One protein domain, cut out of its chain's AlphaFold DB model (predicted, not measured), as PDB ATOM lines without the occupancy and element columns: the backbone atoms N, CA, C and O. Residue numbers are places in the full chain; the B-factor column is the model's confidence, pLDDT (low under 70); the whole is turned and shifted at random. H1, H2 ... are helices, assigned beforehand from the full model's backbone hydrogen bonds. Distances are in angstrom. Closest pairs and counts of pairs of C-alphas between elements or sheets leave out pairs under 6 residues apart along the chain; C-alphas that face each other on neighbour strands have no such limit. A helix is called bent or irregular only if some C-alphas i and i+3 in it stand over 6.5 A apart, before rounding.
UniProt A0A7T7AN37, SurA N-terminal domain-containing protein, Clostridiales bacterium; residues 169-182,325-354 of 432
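Overview. This is residues 169 to 182 and 325 to 354 of the 432 residues of the protein "SurA N-terminal domain-containing protein" of Clostridiales bacterium (UniProt A0A7T7AN37). One long straight helix, H2, makes a rod, and a short helix, H1, packs crosswise on it near the end where H2 begins, while the other half of the rod sticks out with nothing beside it from residue 337 onward. The picture is a lopsided T, with H1 as the small crosspiece and residues 178 to 182 trailing after it. The printed part has 44 residues with two named helices, H1 then H2 along the chain, and no named strand; the class is all helix. The whole is only just loose, close to extended, with a radius of gyration of the C-alphas of 13.7 A, and the C-alphas span 41 by 17 by 16 A.

Arrangement. H2, residues 325 to 352, touches H1, residues 169 to 177, with residues 328 to 336 alone. The closest C-alphas of the two helices are those of Ile 171 and Ser 333, 6.0 A apart. Their lines stand about perpendicular, at 76 degrees, and their centres are 14.2 A apart. Residues 337 to 354, of which 337 to 352 belong to H2, stand free. In H1 and H2 every O i to N i+4 pair is within hydrogen-bond range.

Along the chain. H2 has 28 residues and runs 40.3 A from C-alpha 325 at (-32.002, 18.869, 21.418) to C-alpha 352 at (6.445, 29.696, 15.839). H1 has 9 residues and measures 12.1 A from its first to its last C-alpha, beginning with C-alpha 169 at (-26.071, 27.655, 11.969). Neither helix is bent.

Size, cuts and confidence. The two C-alphas farthest apart are those of Leu 325 and Ile 354, at 41.8 A. Residues 183 to 324 are cut out and not printed, and C-alphas 182 and 325 are 9.3 A apart across the cut. The link from H1 to H2 runs across this cut. The mean pLDDT of the printed part is 95.9, and no printed residue is under 70.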
ATOM      1  N   LYS A 169     -26.152  28.309  13.277       98.25
ATOM      2  CA  LYS A 169     -26.071  27.655  11.969       98.25
ATOM      3  C   LYS A 169     -24.970  26.593  11.898       98.25
ATOM      4  O   LYS A 169     -25.146  25.593  11.208       98.25
ATOM      5  N   GLU A 170     -23.824  26.826  12.534       98.25
ATOM      6  CA  GLU A 170     -22.746  25.831  12.612       98.25
ATOM      7  C   GLU A 170     -23.156  24.663  13.508       98.25
ATOM      8  O   GLU A 170     -22.942  23.514  13.130       98.25
ATOM      9  N   ILE A 171     -23.815  24.959  14.632       98.50
ATOM     10  CA  ILE A 171     -24.336  23.956  15.565       98.50
ATOM     11  C   ILE A 171     -25.393  23.083  14.878       98.50
ATOM     12  O   ILE A 171     -25.283  21.861  14.901       98.50
ATOM     13  N   ASP A 172     -26.375  23.688  14.206       97.62
ATOM     14  CA  ASP A 172     -27.427  22.965  13.483       97.62
ATOM     15  C   ASP A 172     -26.857  22.122  12.337       97.62
ATOM     16  O   ASP A 172     -27.283  20.988  12.119       97.62
ATOM     17  N   LYS A 173     -25.863  22.653  11.615       98.25
ATOM     18  CA  LYS A 173     -25.172  21.901  10.564       98.25
ATOM     19  C   LYS A 173     -24.464  20.680  11.146       98.25
ATOM     20  O   LYS A 173     -24.586  19.599  10.581       98.25
ATOM     21  N   LYS A 174     -23.739  20.855  12.253       97.88
ATOM     22  CA  LYS A 174     -23.001  19.771  12.905       97.88
ATOM     23  C   LYS A 174     -23.940  18.721  13.497       97.88
ATOM     24  O   LYS A 174     -23.670  17.537  13.358       97.88
ATOM     25  N   LEU A 175     -25.070  19.143  14.066       97.62
ATOM     26  CA  LEU A 175     -26.128  18.244  14.527       97.62
ATOM     27  C   LEU A 175     -26.661  17.364  13.392       97.62
ATOM     28  O   LEU A 175     -26.835  16.170  13.597       97.62
ATOM     29  N   GLU A 176     -26.898  17.924  12.203       97.00
ATOM     30  CA  GLU A 176     -27.346  17.137  11.046       97.00
ATOM     31  C   GLU A 176     -26.242  16.210  10.509       97.00
ATOM     32  O   GLU A 176     -26.528  15.075  10.139       97.00
ATOM     33  N   GLU A 177     -24.986  16.674  10.468       97.44
ATOM     34  CA  GLU A 177     -23.835  15.883  10.002       97.44
ATOM     35  C   GLU A 177     -23.552  14.671  10.904       97.44
ATOM     36  O   GLU A 177     -23.208  13.606  10.395       97.44
ATOM     37  N   ASP A 178     -23.755  14.820  12.214       96.12
ATOM     38  CA  ASP A 178     -23.450  13.809  13.231       96.12
ATOM     39  C   ASP A 178     -24.715  13.174  13.835       96.12
ATOM     40  O   ASP A 178     -24.659  12.586  14.915       96.12
ATOM     41  N   LYS A 179     -25.876  13.294  13.179       95.25
ATOM     42  CA  LYS A 179     -27.168  12.899  13.767       95.25
ATOM     43  C   LYS A 179     -27.238  11.439  14.213       95.25
ATOM     44  O   LYS A 179     -27.901  11.143  15.202       95.25
ATOM     45  N   ASP A 180     -26.502  10.557  13.542       94.88
ATOM     46  CA  ASP A 180     -26.418   9.128  13.863       94.88
ATOM     47  C   ASP A 180     -25.746   8.864  15.227       94.88
ATOM     48  O   ASP A 180     -25.933   7.804  15.812       94.88
ATOM     49  N   ASN A 181     -24.994   9.831  15.771       94.38
ATOM     50  CA  ASN A 181     -24.427   9.743  17.123       94.38
ATOM     51  C   ASN A 181     -25.454  10.069  18.220       94.38
ATOM     52  O   ASN A 181     -25.209   9.808  19.397       94.38
ATOM     53  N   TYR A 182     -26.578  10.683  17.847       94.38
ATOM     54  CA  TYR A 182     -27.612  11.168  18.762       94.38
ATOM     55  C   TYR A 182     -28.948  10.439  18.567       94.38
ATOM     56  O   TYR A 182     -29.839  10.528  19.407       94.38
ATOM     57  N   LEU A 325     -32.709  18.110  22.447       96.81
ATOM     58  CA  LEU A 325     -32.002  18.869  21.418       96.81
ATOM     59  C   LEU A 325     -31.213  20.037  22.007       96.81
ATOM     60  O   LEU A 325     -30.118  20.324  21.536       96.81
ATOM     61  N   LYS A 326     -31.723  20.702  23.047       97.12
ATOM     62  CA  LYS A 326     -30.996  21.764  23.749       97.12
ATOM     63  C   LYS A 326     -29.703  21.241  24.378       97.12
ATOM     64  O   LYS A 326     -28.664  21.882  24.224       97.12
ATOM     65  N   ASN A 327     -29.749  20.088  25.046       96.12
ATOM     66  CA  ASN A 327     -28.568  19.476  25.658       96.12
ATOM     67  C   ASN A 327     -27.553  19.021  24.602       96.12
ATOM     68  O   ASN A 327     -26.365  19.327  24.720       96.12
ATOM     69  N   VAL A 328     -28.022  18.376  23.528       96.94
ATOM     70  CA  VAL A 328     -27.166  17.963  22.407       96.94
ATOM     71  C   VAL A 328     -26.516  19.175  21.735       96.94
ATOM     72  O   VAL A 328     -25.305  19.194  21.529       96.94
ATOM     73  N   LYS A 329     -27.279  20.237  21.449       97.88
ATOM     74  CA  LYS A 329     -26.740  21.470  20.853       97.88
ATOM     75  C   LYS A 329     -25.725  22.162  21.760       97.88
ATOM     76  O   LYS A 329     -24.733  22.676  21.250       97.88
ATOM     77  N   ALA A 330     -25.926  22.153  23.078       98.06
ATOM     78  CA  ALA A 330     -24.943  22.677  24.024       98.06
ATOM     79  C   ALA A 330     -23.633  21.873  23.979       98.06
ATOM     80  O   ALA A 330     -22.559  22.465  23.908       98.06
ATOM     81  N   GLN A 331     -23.712  20.538  23.937       97.00
ATOM     82  CA  GLN A 331     -22.535  19.681  23.784       97.00
ATOM     83  C   GLN A 331     -21.804  19.943  22.458       97.00
ATOM     84  O   GLN A 331     -20.587  20.114  22.450       97.00
ATOM     85  N   ILE A 332     -22.542  20.023  21.347       98.25
ATOM     86  CA  ILE A 332     -21.988  20.344  20.025       98.25
ATOM     87  C   ILE A 332     -21.317  21.719  20.037       98.25
ATOM     88  O   ILE A 332     -20.206  21.855  19.532       98.25
ATOM     89  N   SER A 333     -21.957  22.728  20.634       97.94
ATOM     90  CA  SER A 333     -21.399  24.076  20.761       97.94
ATOM     91  C   SER A 333     -20.063  24.061  21.502       97.94
ATOM     92  O   SER A 333     -19.100  24.658  21.026       97.94
ATOM     93  N   THR A 334     -19.977  23.352  22.630       97.25
ATOM     94  CA  THR A 334     -18.731  23.206  23.397       97.25
ATOM     95  C   THR A 334     -17.649  22.490  22.590       97.25
ATOM     96  O   THR A 334     -16.510  22.948  22.551       97.25
ATOM     97  N   ASN A 335     -17.990  21.398  21.900       97.25
ATOM     98  CA  ASN A 335     -17.028  20.650  21.090       97.25
ATOM     99  C   ASN A 335     -16.493  21.489  19.923       97.25
ATOM    100  O   ASN A 335     -15.282  21.579  19.748       97.25
ATOM    101  N   LEU A 336     -17.375  22.163  19.178       97.94
ATOM    102  CA  LEU A 336     -16.984  23.056  18.083       97.94
ATOM    103  C   LEU A 336     -16.122  24.221  18.577       97.94
ATOM    104  O   LEU A 336     -15.186  24.628  17.892       97.94
ATOM    105  N   LEU A 337     -16.428  24.771  19.753       97.25
ATOM    106  CA  LEU A 337     -15.620  25.824  20.353       97.25
ATOM    107  C   LEU A 337     -14.209  25.323  20.681       97.25
ATOM    108  O   LEU A 337     -13.232  25.959  20.290       97.25
ATOM    109  N   ASN A 338     -14.099  24.156  21.321       95.50
ATOM    110  CA  ASN A 338     -12.814  23.531  21.630       95.50
ATOM    111  C   ASN A 338     -12.012  23.203  20.361       95.50
ATOM    112  O   ASN A 338     -10.813  23.461  20.316       95.50
ATOM    113  N   GLU A 339     -12.662  22.690  19.311       96.31
ATOM    114  CA  GLU A 339     -12.033  22.455  18.005       96.31
ATOM    115  C   GLU A 339     -11.460  23.755  17.422       96.31
ATOM    116  O   GLU A 339     -10.286  23.800  17.059       96.31
ATOM    117  N   LYS A 340     -12.242  24.842  17.408       97.00
ATOM    118  CA  LYS A 340     -11.783  26.153  16.918       97.00
ATOM    119  C   LYS A 340     -10.627  26.722  17.742       97.00
ATOM    120  O   LYS A 340      -9.699  27.291  17.170       97.00
ATOM    121  N   ILE A 341     -10.672  26.584  19.067       94.69
ATOM    122  CA  ILE A 341      -9.588  27.005  19.964       94.69
ATOM    123  C   ILE A 341      -8.310  26.222  19.651       94.69
ATOM    124  O   ILE A 341      -7.254  26.825  19.455       94.69
ATOM    125  N   ASN A 342      -8.411  24.896  19.534       92.19
ATOM    126  CA  ASN A 342      -7.279  24.040  19.190       92.19
ATOM    127  C   ASN A 342      -6.695  24.403  17.818       92.19
ATOM    128  O   ASN A 342      -5.477  24.477  17.672       92.19
ATOM    129  N   GLU A 343      -7.536  24.715  16.828       95.56
ATOM    130  CA  GLU A 343      -7.076  25.194  15.521       95.56
ATOM    131  C   GLU A 343      -6.286  26.509  15.604       95.56
ATOM    132  O   GLU A 343      -5.320  26.683  14.857       95.56
ATOM    133  N   GLU A 344      -6.673  27.453  16.469       94.88
ATOM    134  CA  GLU A 344      -5.911  28.694  16.673       94.88
ATOM    135  C   GLU A 344      -4.547  28.424  17.315       94.88
ATOM    136  O   GLU A 344      -3.543  28.986  16.875       94.88
ATOM    137  N   ILE A 345      -4.488  27.521  18.296       91.81
ATOM    138  CA  ILE A 345      -3.227  27.131  18.934       91.81
ATOM    139  C   ILE A 345      -2.316  26.428  17.924       91.81
ATOM    140  O   ILE A 345      -1.163  26.820  17.769       91.81
ATOM    141  N   GLU A 346      -2.830  25.473  17.145       92.38
ATOM    142  CA  GLU A 346      -2.050  24.805  16.097       92.38
ATOM    143  C   GLU A 346      -1.516  25.778  15.034       92.38
ATOM    144  O   GLU A 346      -0.425  25.582  14.483       92.38
ATOM    145  N   LYS A 347      -2.298  26.805  14.671       94.81
ATOM    146  CA  LYS A 347      -1.843  27.851  13.742       94.81
ATOM    147  C   LYS A 347      -0.668  28.617  14.341       94.81
ATOM    148  O   LYS A 347       0.303  28.861  13.619       94.81
ATOM    149  N   GLU A 348      -0.737  28.946  15.627       94.75
ATOM    150  CA  GLU A 348       0.349  29.610  16.344       94.75
ATOM    151  C   GLU A 348       1.592  28.708  16.434       94.75
ATOM    152  O   GLU A 348       2.681  29.139  16.058       94.75
ATOM    153  N   GLU A 349       1.456  27.423  16.782       91.19
ATOM    154  CA  GLU A 349       2.585  26.472  16.807       91.19
ATOM    155  C   GLU A 349       3.304  26.394  15.451       91.19
ATOM    156  O   GLU A 349       4.538  26.474  15.359       91.19
ATOM    157  N   LYS A 350       2.528  26.294  14.361       92.88
ATOM    158  CA  LYS A 350       3.052  26.284  12.985       92.88
ATOM    159  C   LYS A 350       3.770  27.595  12.648       92.88
ATOM    160  O   LYS A 350       4.782  27.569  11.938       92.88
ATOM    161  N   ALA A 351       3.279  28.731  13.144       94.81
ATOM    162  CA  ALA A 351       3.903  30.038  12.947       94.81
ATOM    163  C   ALA A 351       5.222  30.182  13.727       94.81
ATOM    164  O   ALA A 351       6.199  30.708  13.181       94.81
ATOM    165  N   LEU A 352       5.277  29.654  14.955       93.94
ATOM    166  CA  LEU A 352       6.445  29.696  15.839       93.94
ATOM    167  C   LEU A 352       7.602  28.806  15.367       93.94
ATOM    168  O   LEU A 352       8.745  29.048  15.762       93.94
ATOM    169  N   LYS A 353       7.336  27.832  14.482       92.38
ATOM    170  CA  LYS A 353       8.335  26.921  13.891       92.38
ATOM    171  C   LYS A 353       9.197  26.267  14.966       92.38
ATOM    172  O   LYS A 353      10.409  26.501  15.028       92.38
ATOM    173  N   ILE A 354       8.545  25.462  15.799       94.50
ATOM    174  CA  ILE A 354       9.180  24.775  16.923       94.50
ATOM    175  C   ILE A 354      10.413  24.007  16.442       94.50
ATOM    176  O   ILE A 354      10.364  23.277  15.450       94.50
TER     177      ILE A 354